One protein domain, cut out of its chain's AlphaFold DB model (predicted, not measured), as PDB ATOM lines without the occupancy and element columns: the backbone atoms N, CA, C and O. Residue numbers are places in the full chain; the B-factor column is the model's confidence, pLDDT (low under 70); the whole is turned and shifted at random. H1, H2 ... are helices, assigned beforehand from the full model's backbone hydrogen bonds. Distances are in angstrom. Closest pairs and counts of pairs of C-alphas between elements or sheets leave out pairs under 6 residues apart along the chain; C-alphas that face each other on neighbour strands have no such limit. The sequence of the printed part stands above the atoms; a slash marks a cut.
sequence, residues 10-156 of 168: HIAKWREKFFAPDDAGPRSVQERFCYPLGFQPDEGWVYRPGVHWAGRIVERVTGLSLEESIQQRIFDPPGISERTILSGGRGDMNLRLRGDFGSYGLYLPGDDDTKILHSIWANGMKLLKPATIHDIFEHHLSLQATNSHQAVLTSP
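Overview. This is residues 10 to 156 of the 168 residues of the protein "Beta-lactamase domain-containing protein" of Penicillium brasilianum (UniProt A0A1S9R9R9). Look for a loose, open ring of short helices and long loops. H3 and H4 make a corner on one side, H5 and H6 follow round the ring, and H7 sits at a far corner, touching no helix, near the loop of residues 33 to 49 that leads from H2 back to H3; H1 sits outside at one end, and residues 135 to 140 stand free. The printed part has 147 residues and seven named helices, H1 to H7 in chain order, with no named strand: all helix, though the helices hold 67 residues, under half. It is only just loose, close to compact, with a radius of gyration of the C-alphas of 17.8 A and spans of 47 by 40 by 32 A.

Arrangement. Start at H3, residues 50 to 62. It touches H4, residues 66 to 75, about perpendicular at 89 degrees; their closest C-alphas, Glu 59 and Leu 66, are 5.6 A apart. With residues 52 to 56 alone, H3 only just touches H2, residues 29 to 32, with 3 pairs of C-alphas within 8 A; the closest are Val 29 and His 52, 6.6 A. H5, residues 110 to 121, is close to H4 but not clearly touching: the closest C-alphas, Ile 74 and Ile 116, are 7.6 A apart. H6, residues 130 to 136, is close to H5 but not clearly touching, with the closest C-alphas, Ile 120 and Ile 133, 7.0 A apart. H1, residues 10 to 18, and H7, residues 143 to 154, touch no helix. Every O i to N i+4 pair is within hydrogen-bond range in H1, H3, H4, H5, H6 and H7; H2 is too short for one.

Along the chain. Find C-alpha 50 at (7.405, 44.999, 14.815); H3 runs 18.5 A from there. H5 spans 16.4 A. H7 runs 16.9 A to C-alpha 154 at (15.898, 65.747, 11.405).

Size, cuts and confidence. The farthest C-alphas, Lys 17 and Ala 122, are 49.3 A apart. The printed part has no cut; links H2 to H3 and H4 to H5 are long. The pLDDT is under 70 at residues 22 to 24, 82 to 94 and 123 to 125.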
ATOM      1  N   HIS A  10      24.338  49.669  20.130       85.56
ATOM      2  CA  HIS A  10      24.345  48.674  21.207       85.56
ATOM      3  C   HIS A  10      23.677  47.355  20.804       85.56
ATOM      4  O   HIS A  10      24.131  46.298  21.236       85.56
ATOM      5  N   ILE A  11      22.659  47.396  19.940       88.00
ATOM      6  CA  ILE A  11      22.033  46.191  19.379       88.00
ATOM      7  C   ILE A  11      22.958  45.541  18.345       88.00
ATOM      8  O   ILE A  11      23.070  44.316  18.333       88.00
ATOM      9  N   ALA A  12      23.672  46.332  17.532       86.94
ATOM     10  CA  ALA A  12      24.705  45.823  16.624       86.94
ATOM     11  C   ALA A  12      25.784  45.037  17.384       86.94
ATOM     12  O   ALA A  12      25.999  43.860  17.103       86.94
ATOM     13  N   LYS A  13      26.375  45.650  18.419       87.56
ATOM     14  CA  LYS A  13      27.394  45.016  19.274       87.56
ATOM     15  C   LYS A  13      26.883  43.749  19.957       87.56
ATOM     16  O   LYS A  13      27.611  42.769  20.081       87.56
ATOM     17  N   TRP A  14      25.630  43.758  20.419       88.69
ATOM     18  CA  TRP A  14      25.016  42.568  21.004       88.69
ATOM     19  C   TRP A  14      24.888  41.448  19.965       88.69
ATOM     20  O   TRP A  14      25.267  40.311  20.236       88.69
ATOM     21  N   ARG A  15      24.411  41.773  18.756       86.12
ATOM     22  CA  ARG A  15      24.263  40.803  17.668       86.12
ATOM     23  C   ARG A  15      25.610  40.197  17.274       86.12
ATOM     24  O   ARG A  15      25.698  38.984  17.173       86.12
ATOM     25  N   GLU A  16      26.659  40.998  17.124       86.50
ATOM     26  CA  GLU A  16      28.008  40.492  16.818       86.50
ATOM     27  C   GLU A  16      28.517  39.496  17.865       86.50
ATOM     28  O   GLU A  16      29.166  38.511  17.527       86.50
ATOM     29  N   LYS A  17      28.207  39.736  19.143       86.56
ATOM     30  CA  LYS A  17      28.690  38.901  20.245       86.56
ATOM     31  C   LYS A  17      27.917  37.592  20.412       86.56
ATOM     32  O   LYS A  17      28.503  36.598  20.829       86.56
ATOM     33  N   PHE A  18      26.607  37.603  20.169       84.62
ATOM     34  CA  PHE A  18      25.718  36.508  20.577       84.62
ATOM     35  C   PHE A  18      24.998  35.813  19.423       84.62
ATOM     36  O   PHE A  18      24.340  34.796  19.638       84.62
ATOM     37  N   PHE A  19      25.090  36.342  18.207       79.56
ATOM     38  CA  PHE A  19      24.329  35.848  17.070       79.56
ATOM     39  C   PHE A  19      25.223  35.084  16.100       79.56
ATOM     40  O   PHE A  19      26.292  35.556  15.723       79.56
ATOM     41  N   ALA A  20      24.756  33.916  15.654       70.50
ATOM     42  CA  ALA A  20      25.440  33.165  14.606       70.50
ATOM     43  C   ALA A  20      25.515  33.994  13.305       70.50
ATOM     44  O   ALA A  20      24.566  34.746  13.033       70.50
ATOM     45  N   PRO A  21      26.566  33.835  12.479       70.00
ATOM     46  CA  PRO A  21      26.702  34.576  11.228       70.00
ATOM     47  C   PRO A  21      25.550  34.293  10.247       70.00
ATOM     48  O   PRO A  21      24.876  33.261  10.307       70.00
ATOM     49  N   ASP A  22      25.274  35.246   9.355       66.00
ATOM     50  CA  ASP A  22      24.102  35.230   8.462       66.00
ATOM     51  C   ASP A  22      24.149  34.143   7.359       66.00
ATOM     52  O   ASP A  22      23.218  34.050   6.560       66.00
ATOM     53  N   ASP A  23      25.208  33.333   7.306       65.69
ATOM     54  CA  ASP A  23      25.407  32.207   6.385       65.69
ATOM     55  C   ASP A  23      24.855  30.868   6.909       65.69
ATOM     56  O   ASP A  23      24.798  29.895   6.160       65.69
ATOM     57  N   ALA A  24      24.353  30.824   8.148       68.56
ATOM     58  CA  ALA A  24      23.772  29.634   8.785       68.56
ATOM     59  C   ALA A  24      22.423  29.150   8.184       68.56
ATOM     60  O   ALA A  24      21.670  28.431   8.840       68.56
ATOM     61  N   GLY A  25      22.102  29.541   6.948       75.75
ATOM     62  CA  GLY A  25      20.878  29.174   6.236       75.75
ATOM     63  C   GLY A  25      19.660  30.070   6.524       75.75
ATOM     64  O   GLY A  25      19.760  31.061   7.257       75.75
ATOM     65  N   PRO A  26      18.497  29.762   5.913       82.88
ATOM     66  CA  PRO A  26      17.284  30.564   6.049       82.88
ATOM     67  C   PRO A  26      16.732  30.575   7.478       82.88
ATOM     68  O   PRO A  26      16.643  29.532   8.126       82.88
ATOM     69  N   ARG A  27      16.307  31.749   7.959       85.75
ATOM     70  CA  ARG A  27      15.805  31.948   9.329       85.75
ATOM     71  C   ARG A  27      14.359  32.418   9.353       85.75
ATOM     72  O   ARG A  27      13.946  33.239   8.538       85.75
ATOM     73  N   SER A  28      13.608  31.935  10.335       88.38
ATOM     74  CA  SER A  28      12.277  32.440  10.680       88.38
ATOM     75  C   SER A  28      12.332  33.814  11.346       88.38
ATOM     76  O   SER A  28      13.395  34.276  11.770       88.38
ATOM     77  N   VAL A  29      11.173  34.464  11.481       87.38
ATOM     78  CA  VAL A  29      11.015  35.734  12.214       87.38
ATOM     79  C   VAL A  29      11.619  35.629  13.618       87.38
ATOM     80  O   VAL A  29      12.393  36.495  14.023       87.38
ATOM     81  N   GLN A  30      11.322  34.545  14.339       89.62
ATOM     82  CA  GLN A  30      11.811  34.325  15.702       89.62
ATOM     83  C   GLN A  30      13.333  34.158  15.752       89.62
ATOM     84  O   GLN A  30      13.976  34.716  16.633       89.62
ATOM     85  N   GLU A  31      13.916  33.419  14.806       88.38
ATOM     86  CA  GLU A  31      15.367  33.189  14.743       88.38
ATOM     87  C   GLU A  31      16.137  34.422  14.264       88.38
ATOM     88  O   GLU A  31      17.312  34.579  14.586       88.38
ATOM     89  N   ARG A  32      15.502  35.289  13.467       85.69
ATOM     90  CA  ARG A  32      16.124  36.495  12.906       85.69
ATOM     91  C   ARG A  32      16.048  37.692  13.849       85.69
ATOM     92  O   ARG A  32      16.939  38.539  13.823       85.69
ATOM     93  N   PHE A  33      15.002  37.772  14.669       86.94
ATOM     94  CA  PHE A  33      14.714  38.922  15.528       86.94
ATOM     95  C   PHE A  33      14.679  38.553  17.017       86.94
ATOM     96  O   PHE A  33      13.783  38.979  17.739       86.94
ATOM     97  N   CYS A  34      15.652  37.763  17.485       85.19
ATOM     98  CA  CYS A  34      15.800  37.387  18.899       85.19
ATOM     99  C   CYS A  34      16.836  38.232  19.667       85.19
ATOM    100  O   CYS A  34      17.543  37.728  20.536       85.19
ATOM    101  N   TYR A  35      16.929  39.525  19.356       84.50
ATOM    102  CA  TYR A  35      17.790  40.479  20.063       84.50
ATOM    103  C   TYR A  35      16.995  41.359  21.048       84.50
ATOM    104  O   TYR A  35      15.777  41.493  20.906       84.50
ATOM    105  N   PRO A  36      17.660  41.953  22.061       87.56
ATOM    106  CA  PRO A  36      16.994  42.731  23.103       87.56
ATOM    107  C   PRO A  36      16.289  43.986  22.566       87.56
ATOM    108  O   PRO A  36      16.518  44.447  21.445       87.56
ATOM    109  N   LEU A  37      15.431  44.567  23.407       88.06
ATOM    110  CA  LEU A  37      14.809  45.857  23.121       88.06
ATOM    111  C   LEU A  37      15.874  46.962  23.057       88.06
ATOM    112  O   LEU A  37      16.814  46.989  23.847       88.06
ATOM    113  N   GLY A  38      15.694  47.907  22.135       84.50
ATOM    114  CA  GLY A  38      16.545  49.086  22.005       84.50
ATOM    115  C   GLY A  38      16.332  50.141  23.094       84.50
ATOM    116  O   GLY A  38      17.266  50.869  23.406       84.50
ATOM    117  N   PHE A  39      15.117  50.207  23.642       85.06
ATOM    118  CA  PHE A  39      14.632  51.117  24.695       85.06
ATOM    119  C   PHE A  39      13.367  50.505  25.336       85.06
ATOM    120  O   PHE A  39      12.894  49.472  24.845       85.06
ATOM    121  N   GLN A  40      12.787  51.086  26.392       88.00
ATOM    122  CA  GLN A  40      11.519  50.584  26.953       88.00
ATOM    123  C   GLN A  40      10.337  50.805  25.984       88.00
ATOM    124  O   GLN A  40      10.475  51.507  24.977       88.00
ATOM    125  N   PRO A  41       9.187  50.138  26.162       85.69
ATOM    126  CA  PRO A  41       7.948  50.543  25.498       85.69
ATOM    127  C   PRO A  41       7.639  52.029  25.752       85.69
ATOM    128  O   PRO A  41       7.960  52.547  26.813       85.69
ATOM    129  N   ASP A  42       7.083  52.710  24.753       84.25
ATOM    130  CA  ASP A  42       6.630  54.114  24.795       84.25
ATOM    131  C   ASP A  42       7.683  55.207  25.041       84.25
ATOM    132  O   ASP A  42       7.372  56.391  24.928       84.25
ATOM    133  N   GLU A  43       8.943  54.844  25.270       88.38
ATOM    134  CA  GLU A  43      10.028  55.802  25.523       88.38
ATOM    135  C   GLU A  43      10.765  56.285  24.262       88.38
ATOM    136  O   GLU A  43      11.652  57.135  24.346       88.38
ATOM    137  N   GLY A  44      10.440  55.752  23.083       88.00
ATOM    138  CA  GLY A  44      11.159  56.105  21.862       88.00
ATOM    139  C   GLY A  44      10.512  55.611  20.575       88.00
ATOM    140  O   GLY A  44       9.577  54.806  20.577       88.00
ATOM    141  N   TRP A  45      11.055  56.075  19.454       91.56
ATOM    142  CA  TRP A  45      10.666  55.641  18.119       91.56
ATOM    143  C   TRP A  45      11.882  55.146  17.339       91.56
ATOM    144  O   TRP A  45      12.953  55.746  17.370       91.56
ATOM    145  N   VAL A  46      11.709  54.031  16.632       89.19
ATOM    146  CA  VAL A  46      12.701  53.500  15.694       89.19
ATOM    147  C   VAL A  46      12.004  52.609  14.675       89.19
ATOM    148  O   VAL A  46      11.071  51.876  15.026       89.19
ATOM    149  N   TYR A  47      12.478  52.637  13.431       87.62
ATOM    150  CA  TYR A  47      12.048  51.679  12.420       87.62
ATOM    151  C   TYR A  47      12.467  50.261  12.833       87.62
ATOM    152  O   TYR A  47      13.621  50.012  13.195       87.62
ATOM    153  N   ARG A  48      11.508  49.330  12.848       84.56
ATOM    154  CA  ARG A  48      11.651  48.069  13.588       84.56
ATOM    155  C   ARG A  48      10.932  46.884  12.951       84.56
ATOM    156  O   ARG A  48       9.910  47.083  12.299       84.56
ATOM    157  N   PRO A  49      11.352  45.643  13.263       87.94
ATOM    158  CA  PRO A  49      10.676  44.422  12.817       87.94
ATOM    159  C   PRO A  49       9.354  44.125  13.562       87.94
ATOM    160  O   PRO A  49       8.979  42.968  13.749       87.94
ATOM    161  N   GLY A  50       8.628  45.154  14.017       88.81
ATOM    162  CA  GLY A  50       7.405  44.999  14.815       88.81
ATOM    163  C   GLY A  50       6.254  44.346  14.044       88.81
ATOM    164  O   GLY A  50       5.545  43.509  14.594       88.81
ATOM    165  N   VAL A  51       6.117  44.662  12.755       90.56
ATOM    166  CA  VAL A  51       5.055  44.106  11.898       90.56
ATOM    167  C   VAL A  51       5.257  42.608  11.639       90.56
ATOM    168  O   VAL A  51       4.283  41.866  11.552       90.56
ATOM    169  N   HIS A  52       6.500  42.109  11.613       89.62
ATOM    170  CA  HIS A  52       6.733  40.661  11.541       89.62
ATOM    171  C   HIS A  52       6.198  39.936  12.778       89.62
ATOM    172  O   HIS A  52       5.579  38.881  12.658       89.62
ATOM    173  N   TRP A  53       6.399  40.509  13.969       91.81
ATOM    174  CA  TRP A  53       5.843  39.951  15.200       91.81
ATOM    175  C   TRP A  53       4.322  40.045  15.243       91.81
ATOM    176  O   TRP A  53       3.695  39.085  15.679       91.81
ATOM    177  N   ALA A  54       3.729  41.130  14.736       93.00
ATOM    178  CA  ALA A  54       2.280  41.221  14.564       93.00
ATOM    179  C   ALA A  54       1.749  40.079  13.677       93.00
ATOM    180  O   ALA A  54       0.793  39.414  14.063       93.00
ATOM    181  N   GLY A  55       2.430  39.763  12.569       91.44
ATOM    182  CA  GLY A  55       2.109  38.598  11.735       91.44
ATOM    183  C   GLY A  55       2.158  37.272  12.506       91.44
ATOM    184  O   GLY A  55       1.192  36.515  12.491       91.44
ATOM    185  N   ARG A  56       3.219  37.040  13.295       93.00
ATOM    186  CA  ARG A  56       3.321  35.846  14.161       93.00
ATOM    187  C   ARG A  56       2.246  35.785  15.249       93.00
ATOM    188  O   ARG A  56       1.987  34.705  15.779       93.00
ATOM    189  N   ILE A  57       1.701  36.925  15.675       95.06
ATOM    190  CA  ILE A  57       0.569  36.968  16.608       95.06
ATOM    191  C   ILE A  57      -0.699  36.563  15.864       95.06
ATOM    192  O   ILE A  57      -1.390  35.677  16.356       95.06
ATOM    193  N   VAL A  58      -0.952  37.134  14.678       94.50
ATOM    194  CA  VAL A  58      -2.089  36.769  13.815       94.50
ATOM    195  C   VAL A  58      -2.128  35.261  13.593       94.50
ATOM    196  O   VAL A  58      -3.125  34.645  13.946       94.50
ATOM    197  N   GLU A  59      -1.027  34.652  13.151       93.00
ATOM    198  CA  GLU A  59      -0.963  33.201  12.920       93.00
ATOM    199  C   GLU A  59      -1.324  32.382  14.165       93.00
ATOM    200  O   GLU A  59      -2.054  31.395  14.100       93.00
ATOM    201  N   ARG A  60      -0.828  32.794  15.340       95.50
ATOM    202  CA  ARG A  60      -1.096  32.077  16.594       95.50
ATOM    203  C   ARG A  60      -2.546  32.196  17.044       95.50
ATOM    204  O   ARG A  60      -3.057  31.245  17.624       95.50
ATOM    205  N   VAL A  61      -3.181  33.350  16.839       97.50
ATOM    206  CA  VAL A  61      -4.560  33.577  17.298       97.50
ATOM    207  C   VAL A  61      -5.599  33.059  16.307       97.50
ATOM    208  O   VAL A  61      -6.696  32.707  16.729       97.50
ATOM    209  N   THR A  62      -5.279  33.003  15.011       95.69
ATOM    210  CA  THR A  62      -6.183  32.474  13.978       95.69
ATOM    211  C   THR A  62      -5.993  30.980  13.737       95.69
ATOM    212  O   THR A  62      -6.933  30.329  13.291       95.69
ATOM    213  N   GLY A  63      -4.802  30.438  14.011       95.31
ATOM    214  CA  GLY A  63      -4.422  29.074  13.634       95.31
ATOM    215  C   GLY A  63      -4.144  28.898  12.136       95.31
ATOM    216  O   GLY A  63      -3.905  27.776  11.702       95.31
ATOM    217  N   LEU A  64      -4.177  29.986  11.365       92.50
ATOM    218  CA  LEU A  64      -3.884  30.025   9.933       92.50
ATOM    219  C   LEU A  64      -2.447  30.504   9.709       92.50
ATOM    220  O   LEU A  64      -1.884  31.196  10.561       92.50
ATOM    221  N   SER A  65      -1.869  30.216   8.544       90.38
ATOM    222  CA  SER A  65      -0.673  30.931   8.095       90.38
ATOM    223  C   SER A  65      -0.975  32.426   7.912       90.38
ATOM    224  O   SER A  65      -2.139  32.863   7.864       90.38
ATOM    225  N   LEU A  66       0.074  33.251   7.841       89.44
ATOM    226  CA  LEU A  66      -0.122  34.675   7.590       89.44
ATOM    227  C   LEU A  66      -0.651  34.875   6.166       89.44
ATOM    228  O   LEU A  66      -1.503  35.736   5.963       89.44
ATOM    229  N   GLU A  67      -0.205  34.043   5.221       87.38
ATOM    230  CA  GLU A  67      -0.684  34.025   3.834       87.38
ATOM    231  C   GLU A  67      -2.180  33.736   3.751       87.38
ATOM    232  O   GLU A  67      -2.928  34.545   3.208       87.38
ATOM    233  N   GLU A  68      -2.642  32.668   4.401       89.31
ATOM    234  CA  GLU A  68      -4.062  32.314   4.471       89.31
ATOM    235  C   GLU A  68      -4.885  33.418   5.146       89.31
ATOM    236  O   GLU A  68      -5.967  33.776   4.679       89.31
ATOM    237  N   SER A  69      -4.370  33.994   6.236       91.12
ATOM    238  CA  SER A  69      -5.053  35.070   6.960       91.12
ATOM    239  C   SER A  69      -5.205  36.332   6.108       91.12
ATOM    240  O   SER A  69      -6.258  36.971   6.144       91.12
ATOM    241  N   ILE A  70      -4.166  36.704   5.357       89.62
ATOM    242  CA  ILE A  70      -4.179  37.863   4.462       89.62
ATOM    243  C   ILE A  70      -5.082  37.591   3.258       89.62
ATOM    244  O   ILE A  70      -5.906  38.447   2.931       89.62
ATOM    245  N   GLN A  71      -5.005  36.402   2.654       88.81
ATOM    246  CA  GLN A  71      -5.875  36.022   1.543       88.81
ATOM    247  C   GLN A  71      -7.349  36.152   1.953       88.81
ATOM    248  O   GLN A  71      -8.080  36.959   1.384       88.81
ATOM    249  N   GLN A  72      -7.746  35.486   3.041       90.38
ATOM    250  CA  GLN A  72      -9.140  35.456   3.496       90.38
ATOM    251  C   GLN A  72      -9.693  36.820   3.922       90.38
ATOM    252  O   GLN A  72     -10.882  37.093   3.763       90.38
ATOM    253  N   ARG A  73      -8.866  37.671   4.545       89.50
ATOM    254  CA  ARG A  73      -9.353  38.887   5.227       89.50
ATOM    255  C   ARG A  73      -9.038  40.180   4.494       89.50
ATOM    256  O   ARG A  73      -9.690  41.182   4.769       89.50
ATOM    257  N   ILE A  74      -8.042  40.176   3.612       89.25
ATOM    258  CA  ILE A  74      -7.570  41.368   2.902       89.25
ATOM    259  C   ILE A  74      -7.790  41.234   1.399       89.25
ATOM    260  O   ILE A  74      -8.223  42.200   0.780       89.25
ATOM    261  N   PHE A  75      -7.537  40.066   0.805       88.50
ATOM    262  CA  PHE A  75      -7.589  39.899  -0.652       88.50
ATOM    263  C   PHE A  75      -8.942  39.425  -1.169       88.50
ATOM    264  O   PHE A  75      -9.446  39.989  -2.141       88.50
ATOM    265  N   ASP A  76      -9.581  38.475  -0.497       88.88
ATOM    266  CA  ASP A  76     -10.891  37.966  -0.905       88.88
ATOM    267  C   ASP A  76     -11.976  39.066  -0.930       88.88
ATOM    268  O   ASP A  76     -12.709  39.144  -1.920       88.88
ATOM    269  N   PRO A  77     -12.081  39.990   0.056       88.06
ATOM    270  CA  PRO A  77     -13.126  41.022   0.037       88.06
ATOM    271  C   PRO A  77     -13.085  41.997  -1.166       88.06
ATOM    272  O   PRO A  77     -14.152  42.337  -1.701       88.06
ATOM    273  N   PRO A  78     -11.914  42.495  -1.621       86.38
ATOM    274  CA  PRO A  78     -11.799  43.253  -2.868       86.38
ATOM    275  C   PRO A  78     -11.661  42.380  -4.131       86.38
ATOM    276  O   PRO A  78     -11.640  42.944  -5.225       86.38
ATOM    277  N   GLY A  79     -11.605  41.048  -4.015       86.62
ATOM    278  CA  GLY A  79     -11.525  40.120  -5.150       86.62
ATOM    279  C   GLY A  79     -10.127  39.996  -5.768       86.62
ATOM    280  O   GLY A  79      -9.990  39.968  -6.992       86.62
ATOM    281  N   ILE A  80      -9.087  39.970  -4.937       87.38
ATOM    282  CA  ILE A  80      -7.687  39.769  -5.332       87.38
ATOM    283  C   ILE A  80      -7.364  38.266  -5.272       87.38
ATOM    284  O   ILE A  80      -7.570  37.615  -4.252       87.38
ATOM    285  N   SER A  81      -6.878  37.698  -6.379       78.44
ATOM    286  CA  SER A  81      -6.590  36.257  -6.512       78.44
ATOM    287  C   SER A  81      -5.240  35.832  -5.908       78.44
ATOM    288  O   SER A  81      -4.345  36.668  -5.833       78.44
ATOM    289  N   GLU A  82      -5.065  34.526  -5.640       65.62
ATOM    290  CA  GLU A  82      -3.903  33.809  -5.041       65.62
ATOM    291  C   GLU A  82      -2.509  34.008  -5.697       65.62
ATOM    292  O   GLU A  82      -1.593  33.210  -5.512       65.62
ATOM    293  N   ARG A  83      -2.269  35.054  -6.493       59.16
ATOM    294  CA  ARG A  83      -0.939  35.315  -7.079       59.16
ATOM    295  C   ARG A  83       0.066  35.883  -6.074       59.16
ATOM    296  O   ARG A  83       1.193  36.204  -6.455       59.16
ATOM    297  N   THR A  84      -0.337  36.025  -4.820       60.34
ATOM    298  CA  THR A  84       0.443  36.668  -3.779       60.34
ATOM    299  C   THR A  84       1.319  35.670  -3.046       60.34
ATOM    300  O   THR A  84       0.832  34.728  -2.443       60.34
ATOM    301  N   ILE A  85       2.624  35.918  -3.059       60.12
ATOM    302  CA  ILE A  85       3.603  35.106  -2.342       60.12
ATOM    303  C   ILE A  85       4.037  35.909  -1.116       60.12
ATOM    304  O   ILE A  85       4.588  36.997  -1.294       60.12
ATOM    305  N   LEU A  86       3.805  35.399   0.101       61.06
ATOM    306  CA  LEU A  86       4.425  35.926   1.335       61.06
ATOM    307  C   LEU A  86       5.743  35.228   1.683       61.06
ATOM    308  O   LEU A  86       6.522  35.708   2.516       61.06
ATOM    309  N   SER A  87       6.005  34.116   1.002       54.41
ATOM    310  CA  SER A  87       7.229  33.333   1.081       54.41
ATOM    311  C   SER A  87       8.362  34.053   0.354       54.41
ATOM    312  O   SER A  87       8.705  33.679  -0.764       54.41
ATOM    313  N   GLY A  88       8.879  35.124   0.966       52.72
ATOM    314  CA  GLY A  88      10.100  35.839   0.593       52.72
ATOM    315  C   GLY A  88      10.444  35.738  -0.894       52.72
ATOM    316  O   GLY A  88      11.216  34.867  -1.289       52.72
ATOM    317  N   GLY A  89       9.871  36.614  -1.722       51.00
ATOM    318  CA  GLY A  89      10.077  36.564  -3.173       51.00
ATOM    319  C   GLY A  89      11.548  36.578  -3.594       51.00
ATOM    320  O   GLY A  89      12.433  36.827  -2.796       51.00
ATOM    321  N   ARG A  90      11.827  36.328  -4.872       53.94
ATOM    322  CA  ARG A  90      13.137  35.890  -5.409       53.94
ATOM    323  C   ARG A  90      14.348  36.835  -5.253       53.94
ATOM    324  O   ARG A  90      15.379  36.576  -5.861       53.94
ATOM    325  N   GLY A  91      14.248  37.924  -4.496       59.47
ATOM    326  CA  GLY A  91      15.388  38.787  -4.185       59.47
ATOM    327  C   GLY A  91      16.347  38.150  -3.174       59.47
ATOM    328  O   GLY A  91      15.924  37.449  -2.256       59.47
ATOM    329  N   ASP A  92      17.640  38.451  -3.289       61.59
ATOM    330  CA  ASP A  92      18.707  37.848  -2.473       61.59
ATOM    331  C   ASP A  92      18.483  37.955  -0.953       61.59
ATOM    332  O   ASP A  92      18.848  37.054  -0.194       61.59
ATOM    333  N   MET A  93      17.846  39.037  -0.486       62.31
ATOM    334  CA  MET A  93      17.533  39.235   0.939       62.31
ATOM    335  C   MET A  93      16.524  38.218   1.483       62.31
ATOM    336  O   MET A  93      16.578  37.864   2.666       62.31
ATOM    337  N   ASN A  94      15.634  37.737   0.622       69.62
ATOM    338  CA  ASN A  94      14.543  36.846   0.976       69.62
ATOM    339  C   ASN A  94      14.933  35.366   0.911       69.62
ATOM    340  O   ASN A  94      14.359  34.560   1.636       69.62
ATOM    341  N   LEU A  95      15.980  35.018   0.150       73.44
ATOM    342  CA  LEU A  95      16.561  33.666   0.129       73.44
ATOM    343  C   LEU A  95      17.036  33.199   1.516       73.44
ATOM    344  O   LEU A  95      17.226  32.010   1.751       73.44
ATOM    345  N   ARG A  96      17.228  34.141   2.446       77.19
ATOM    346  CA  ARG A  96      17.637  33.887   3.834       77.19
ATOM    347  C   ARG A  96      16.462  33.848   4.817       77.19
ATOM    348  O   ARG A  96      16.688  33.920   6.027       77.19
ATOM    349  N   LEU A  97      15.222  33.782   4.336       81.38
ATOM    350  CA  LEU A  97      14.010  33.794   5.157       81.38
ATOM    351  C   LEU A  97      13.297  32.442   5.098       81.38
ATOM    352  O   LEU A  97      13.268  31.789   4.059       81.38
ATOM    353  N   ARG A  98      12.711  32.026   6.224       85.44
ATOM    354  CA  ARG A  98      11.881  30.819   6.328       85.44
ATOM    355  C   ARG A  98      10.510  31.168   6.906       85.44
ATOM    356  O   ARG A  98      10.428  31.560   8.070       85.44
ATOM    357  N   GLY A  99       9.458  30.958   6.120       82.06
ATOM    358  CA  GLY A  99       8.074  31.296   6.473       82.06
ATOM    359  C   GLY A  99       7.705  32.746   6.148       82.06
ATOM    360  O   GLY A  99       8.474  33.453   5.496       82.06
ATOM    361  N   ASP A 100       6.538  33.177   6.625       84.25
ATOM    362  CA  ASP A 100       5.948  34.466   6.258       84.25
ATOM    363  C   ASP A 100       6.543  35.639   7.051       84.25
ATOM    364  O   ASP A 100       6.631  35.626   8.284       84.25
ATOM    365  N   PHE A 101       6.922  36.703   6.335       85.44
ATOM    366  CA  PHE A 101       7.483  37.927   6.911       85.44
ATOM    367  C   PHE A 101       6.565  39.124   6.648       85.44
ATOM    368  O   PHE A 101       6.563  39.699   5.563       85.44
ATOM    369  N   GLY A 102       5.868  39.573   7.695       81.62
ATOM    370  CA  GLY A 102       4.806  40.580   7.574       81.62
ATOM    371  C   GLY A 102       5.175  41.950   6.983       81.62
ATOM    372  O   GLY A 102       4.281  42.608   6.471       81.62
ATOM    373  N   SER A 103       6.435  42.414   7.033       80.06
ATOM    374  CA  SER A 103       6.779  43.768   6.547       80.06
ATOM    375  C   SER A 103       7.452  43.854   5.175       80.06
ATOM    376  O   SER A 103       7.510  44.949   4.633       80.06
ATOM    377  N   TYR A 104       8.021  42.774   4.635       73.44
ATOM    378  CA  TYR A 104       8.704  42.813   3.324       73.44
ATOM    379  C   TYR A 104       8.668  41.480   2.555       73.44
ATOM    380  O   TYR A 104       9.506  41.231   1.694       73.44
ATOM    381  N   GLY A 105       7.696  40.615   2.855       73.81
ATOM    382  CA  GLY A 105       7.492  39.354   2.133       73.81
ATOM    383  C   GLY A 105       6.474  39.432   0.997       73.81
ATOM    384  O   GLY A 105       6.455  38.530   0.174       73.81
ATOM    385  N   LEU A 106       5.652  40.484   0.953       80.62
ATOM    386  CA  LEU A 106       4.470  40.572   0.099       80.62
ATOM    387  C   LEU A 106       4.795  41.016  -1.335       80.62
ATOM    388  O   LEU A 106       5.403  42.065  -1.535       80.62
ATOM    389  N   TYR A 107       4.319  40.248  -2.318       79.25
ATOM    390  CA  TYR A 107       4.375  40.593  -3.742       79.25
ATOM    391  C   TYR A 107       2.973  40.675  -4.334       79.25
ATOM    392  O   TYR A 107       2.182  39.743  -4.200       79.25
ATOM    393  N   LEU A 108       2.688  41.781  -5.017       78.69
ATOM    394  CA  LEU A 108       1.369  42.078  -5.558       78.69
ATOM    395  C   LEU A 108       1.498  42.880  -6.868       78.69
ATOM    396  O   LEU A 108       2.378  43.741  -6.958       78.69
ATOM    397  N   PRO A 109       0.656  42.633  -7.888       83.31
ATOM    398  CA  PRO A 109       0.516  43.552  -9.014       83.31
ATOM    399  C   PRO A 109       0.072  44.943  -8.541       83.31
ATOM    400  O   PRO A 109      -0.733  45.055  -7.620       83.31
ATOM    401  N   GLY A 110       0.548  46.003  -9.204       82.50
ATOM    402  CA  GLY A 110       0.206  47.382  -8.824       82.50
ATOM    403  C   GLY A 110      -1.304  47.650  -8.812       82.50
ATOM    404  O   GLY A 110      -1.807  48.275  -7.885       82.50
ATOM    405  N   ASP A 111      -2.046  47.103  -9.779       86.25
ATOM    406  CA  ASP A 111      -3.506  47.253  -9.842       86.25
ATOM    407  C   ASP A 111      -4.208  46.654  -8.616       86.25
ATOM    408  O   ASP A 111      -5.180  47.220  -8.118       86.25
ATOM    409  N   ASP A 112      -3.709  45.538  -8.088       87.06
ATOM    410  CA  ASP A 112      -4.269  44.923  -6.886       87.06
ATOM    411  C   ASP A 112      -3.934  45.742  -5.629       87.06
ATOM    412  O   ASP A 112      -4.770  45.834  -4.729       87.06
ATOM    413  N   ASP A 113      -2.779  46.417  -5.589       83.62
ATOM    414  CA  ASP A 113      -2.408  47.300  -4.469       83.62
ATOM    415  C   ASP A 113      -3.368  48.490  -4.401       83.62
ATOM    416  O   ASP A 113      -3.907  48.831  -3.345       83.62
ATOM    417  N   THR A 114      -3.712  49.050  -5.566       87.19
ATOM    418  CA  THR A 114      -4.691  50.140  -5.628       87.19
ATOM    419  C   THR A 114      -6.081  49.724  -5.150       87.19
ATOM    420  O   THR A 114      -6.781  50.549  -4.566       87.19
ATOM    421  N   LYS A 115      -6.487  48.453  -5.305       86.00
ATOM    422  CA  LYS A 115      -7.764  47.956  -4.757       86.00
ATOM    423  C   LYS A 115      -7.758  47.960  -3.230       86.00
ATOM    424  O   LYS A 115      -8.770  48.319  -2.624       86.00
ATOM    425  N   ILE A 116      -6.630  47.601  -2.611       86.81
ATOM    426  CA  ILE A 116      -6.458  47.645  -1.153       86.81
ATOM    427  C   ILE A 116      -6.514  49.099  -0.681       86.81
ATOM    428  O   ILE A 116      -7.352  49.431   0.158       86.81
ATOM    429  N   LEU A 117      -5.711  49.985  -1.278       86.88
ATOM    430  CA  LEU A 117      -5.699  51.413  -0.936       86.88
ATOM    431  C   LEU A 117      -7.080  52.056  -1.111       86.88
ATOM    432  O   LEU A 117      -7.556  52.760  -0.222       86.88
ATOM    433  N   HIS A 118      -7.768  51.761  -2.214       84.75
ATOM    434  CA  HIS A 118      -9.115  52.261  -2.470       84.75
ATOM    435  C   HIS A 118     -10.125  51.737  -1.443       84.75
ATOM    436  O   HIS A 118     -11.016  52.474  -1.030       84.75
ATOM    437  N   SER A 119     -10.004  50.484  -0.993       81.06
ATOM    438  CA  SER A 119     -10.898  49.941   0.037       81.06
ATOM    439  C   SER A 119     -10.737  50.638   1.395       81.06
ATOM    440  O   SER A 119     -11.738  50.866   2.072       81.06
ATOM    441  N   ILE A 120      -9.510  51.046   1.743       81.88
ATOM    442  CA  ILE A 120      -9.204  51.831   2.948       81.88
ATOM    443  C   ILE A 120      -9.733  53.263   2.791       81.88
ATOM    444  O   ILE A 120     -10.431  53.762   3.669       81.88
ATOM    445  N   TRP A 121      -9.441  53.910   1.659       76.06
ATOM    446  CA  TRP A 121      -9.771  55.317   1.417       76.06
ATOM    447  C   TRP A 121     -11.270  55.575   1.228       76.06
ATOM    448  O   TRP A 121     -11.810  56.552   1.739       76.06
ATOM    449  N   ALA A 122     -11.976  54.700   0.513       72.88
ATOM    450  CA  ALA A 122     -13.379  54.912   0.159       72.88
ATOM    451  C   ALA A 122     -14.363  54.639   1.317       72.88
ATOM    452  O   ALA A 122     -15.553  54.445   1.060       72.88
ATOM    453  N   ASN A 123     -13.895  54.551   2.575       59.75
ATOM    454  CA  ASN A 123     -14.663  54.008   3.708       59.75
ATOM    455  C   ASN A 123     -15.334  52.668   3.357       59.75
ATOM    456  O   ASN A 123     -16.415  52.326   3.850       59.75
ATOM    457  N   GLY A 124     -14.708  51.914   2.448       57.59
ATOM    458  CA  GLY A 124     -15.254  50.683   1.928       57.59
ATOM    459  C   GLY A 124     -15.266  49.681   3.062       57.59
ATOM    460  O   GLY A 124     -14.228  49.114   3.384       57.59
ATOM    461  N   MET A 125     -16.442  49.443   3.650       58.59
ATOM    462  CA  MET A 125     -16.720  48.517   4.765       58.59
ATOM    463  C   MET A 125     -16.310  47.047   4.507       58.59
ATOM    464  O   MET A 125     -16.787  46.136   5.175       58.59
ATOM    465  N   LYS A 126     -15.473  46.791   3.502       70.56
ATOM    466  CA  LYS A 126     -14.987  45.490   3.066       70.56
ATOM    467  C   LYS A 126     -13.831  44.971   3.916       70.56
ATOM    468  O   LYS A 126     -13.742  43.763   4.078       70.56
ATOM    469  N   LEU A 127     -12.968  45.851   4.436       81.19
ATOM    470  CA  LEU A 127     -11.790  45.430   5.209       81.19
ATOM    471  C   LEU A 127     -11.921  45.708   6.704       81.19
ATOM    472  O   LEU A 127     -11.741  44.811   7.523       81.19
ATOM    473  N   LEU A 128     -12.234  46.950   7.075       86.38
ATOM    474  CA  LEU A 128     -12.260  47.391   8.468       86.38
ATOM    475  C   LEU A 128     -13.510  48.224   8.752       86.38
ATOM    476  O   LEU A 128     -14.119  48.812   7.857       86.38
ATOM    477  N   LYS A 129     -13.894  48.281  10.030       88.62
ATOM    478  CA  LYS A 129     -14.973  49.161  10.489       88.62
ATOM    479  C   LYS A 129     -14.539  50.627  10.334       88.62
ATOM    480  O   LYS A 129     -13.372  50.916  10.595       88.62
ATOM    481  N   PRO A 130     -15.459  51.565  10.042       86.75
ATOM    482  CA  PRO A 130     -15.117  52.983   9.896       86.75
ATOM    483  C   PRO A 130     -14.372  53.575  11.101       86.75
ATOM    484  O   PRO A 130     -13.419  54.318  10.921       86.75
ATOM    485  N   ALA A 131     -14.742  53.191  12.329       89.00
ATOM    486  CA  ALA A 131     -14.040  53.641  13.536       89.00
ATOM    487  C   ALA A 131     -12.569  53.190  13.570       89.00
ATOM    488  O   ALA A 131     -11.706  53.943  13.997       89.00
ATOM    489  N   THR A 132     -12.275  51.981  13.083       89.69
ATOM    490  CA  THR A 132     -10.901  51.475  12.974       89.69
ATOM    491  C   THR A 132     -10.137  52.183  11.859       89.69
ATOM    492  O   THR A 132      -8.957  52.457  12.021       89.69
ATOM    493  N   ILE A 133     -10.803  52.512  10.745       87.62
ATOM    494  CA  ILE A 133     -10.202  53.321   9.675       87.62
ATOM    495  C   ILE A 133      -9.858  54.720  10.187       87.62
ATOM    496  O   ILE A 133      -8.775  55.208   9.918       87.62
ATOM    497  N   HIS A 134     -10.738  55.354  10.955       87.81
ATOM    498  CA  HIS A 134     -10.429  56.644  11.564       87.81
ATOM    499  C   HIS A 134      -9.227  56.540  12.510       87.81
ATOM    500  O   HIS A 134      -8.295  57.328  12.412       87.81
ATOM    501  N   ASP A 135      -9.231  55.534  13.386       91.19
ATOM    502  CA  ASP A 135      -8.169  55.317  14.365       91.19
ATOM    503  C   ASP A 135      -6.786  55.179  13.710       91.19
ATOM    504  O   ASP A 135      -5.847  55.813  14.168       91.19
ATOM    505  N   ILE A 136      -6.629  54.459  12.590       89.81
ATOM    506  CA  ILE A 136      -5.306  54.314  11.939       89.81
ATOM    507  C   ILE A 136      -4.713  55.631  11.405       89.81
ATOM    508  O   ILE A 136      -3.509  55.675  11.147       89.81
ATOM    509  N   PHE A 137      -5.522  56.682  11.236       90.50
ATOM    510  CA  PHE A 137      -5.064  58.014  10.819       90.50
ATOM    511  C   PHE A 137      -4.789  58.961  11.998       90.50
ATOM    512  O   PHE A 137      -4.378  60.098  11.777       90.50
ATOM    513  N   GLU A 138      -4.966  58.499  13.237       93.88
ATOM    514  CA  GLU A 138      -4.646  59.263  14.442       93.88
ATOM    515  C   GLU A 138      -3.165  59.172  14.837       93.88
ATOM    516  O   GLU A 138      -2.412  58.278  14.437       93.88
ATOM    517  N   HIS A 139      -2.731  60.117  15.673       93.75
ATOM    518  CA  HIS A 139      -1.385  60.109  16.239       93.75
ATOM    519  C   HIS A 139      -1.283  59.137  17.423       93.75
ATOM    520  O   HIS A 139      -1.777  59.411  18.513       93.75
ATOM    521  N   HIS A 140      -0.571  58.024  17.224       94.00
ATOM    522  CA  HIS A 140      -0.441  56.941  18.217       94.00
ATOM    523  C   HIS A 140       0.850  56.960  19.042       94.00
ATOM    524  O   HIS A 140       1.109  56.037  19.815       94.00
ATOM    525  N   LEU A 141       1.715  57.962  18.869       92.81
ATOM    526  CA  LEU A 141       2.959  58.029  19.637       92.81
ATOM    527  C   LEU A 141       2.742  58.781  20.951       92.81
ATOM    528  O   LEU A 141       2.172  59.871  20.974       92.81
ATOM    529  N   SER A 142       3.295  58.244  22.040       92.81
ATOM    530  CA  SER A 142       3.440  58.991  23.293       92.81
ATOM    531  C   SER A 142       4.217  60.294  23.054       92.81
ATOM    532  O   SER A 142       4.949  60.425  22.069       92.81
ATOM    533  N   LEU A 143       4.136  61.254  23.978       93.44
ATOM    534  CA  LEU A 143       4.924  62.490  23.884       93.44
ATOM    535  C   LEU A 143       6.428  62.201  23.735       93.44
ATOM    536  O   LEU A 143       7.107  62.784  22.891       93.44
ATOM    537  N   GLN A 144       6.943  61.251  24.514       93.12
ATOM    538  CA  GLN A 144       8.357  60.886  24.485       93.12
ATOM    539  C   GLN A 144       8.749  60.209  23.163       93.12
ATOM    540  O   GLN A 144       9.752  60.581  22.549       93.12
ATOM    541  N   ALA A 145       7.932  59.274  22.673       92.06
ATOM    542  CA  ALA A 145       8.148  58.635  21.378       92.06
ATOM    543  C   ALA A 145       8.012  59.631  20.214       92.06
ATOM    544  O   ALA A 145       8.747  59.524  19.234       92.06
ATOM    545  N   THR A 146       7.140  60.633  20.339       93.19
ATOM    546  CA  THR A 146       6.980  61.721  19.362       93.19
ATOM    547  C   THR A 146       8.250  62.552  19.263       93.19
ATOM    548  O   THR A 146       8.771  62.744  18.166       93.19
ATOM    549  N   ASN A 147       8.811  62.976  20.397       93.06
ATOM    550  CA  ASN A 147      10.071  63.724  20.422       93.06
ATOM    551  C   ASN A 147      11.223  62.900  19.829       93.06
ATOM    552  O   ASN A 147      12.014  63.404  19.033       93.06
ATOM    553  N   SER A 148      11.282  61.607  20.160       91.81
ATOM    554  CA  SER A 148      12.248  60.681  19.566       91.81
ATOM    555  C   SER A 148      12.060  60.533  18.052       91.81
ATOM    556  O   SER A 148      13.054  60.474  17.333       91.81
ATOM    557  N   HIS A 149      10.822  60.479  17.555       92.31
ATOM    558  CA  HIS A 149      10.530  60.403  16.123       92.31
ATOM    559  C   HIS A 149      10.988  61.674  15.396       92.31
ATOM    560  O   HIS A 149      11.677  61.577  14.384       92.31
ATOM    561  N   GLN A 150      10.706  62.854  15.956       92.06
ATOM    562  CA  GLN A 150      11.156  64.135  15.402       92.06
ATOM    563  C   GLN A 150      12.684  64.223  15.309       92.06
ATOM    564  O   GLN A 150      13.222  64.653  14.291       92.06
ATOM    565  N   ALA A 151      13.401  63.733  16.324       91.50
ATOM    566  CA  ALA A 151      14.861  63.644  16.278       91.50
ATOM    567  C   ALA A 151      15.368  62.735  15.140       91.50
ATOM    568  O   ALA A 151      16.412  63.002  14.548       91.50
ATOM    569  N   VAL A 152      14.632  61.673  14.791       89.81
ATOM    570  CA  VAL A 152      14.978  60.828  13.638       89.81
ATOM    571  C   VAL A 152      14.683  61.538  12.313       89.81
ATOM    572  O   VAL A 152      15.507  61.457  11.401       89.81
ATOM    573  N   LEU A 153      13.570  62.269  12.202       90.81
ATOM    574  CA  LEU A 153      13.196  63.012  10.989       90.81
ATOM    575  C   LEU A 153      14.198  64.117  10.613       90.81
ATOM    576  O   LEU A 153      14.392  64.386   9.424       90.81
ATOM    577  N   THR A 154      14.858  64.720  11.604       90.44
ATOM    578  CA  THR A 154      15.898  65.747  11.405       90.44
ATOM    579  C   THR A 154      17.307  65.170  11.245       90.44
ATOM    580  O   THR A 154      18.229  65.880  10.846       90.44
ATOM    581  N   SER A 155      17.494  63.876  11.511       88.69
ATOM    582  CA  SER A 155      18.777  63.192  11.322       88.69
ATOM    583  C   SER A 155      19.114  62.985   9.832       88.69
ATOM    584  O   SER A 155      18.229  63.075   8.976       88.69
ATOM    585  N   PRO A 156      20.357  62.594   9.486       88.00
ATOM    586  CA  PRO A 156      20.703  62.188   8.120       88.00
ATOM    587  C   PRO A 156      19.838  61.043   7.567       88.00
ATOM    588  O   PRO A 156      19.605  60.977   6.364       88.00
TER     589      PRO A 156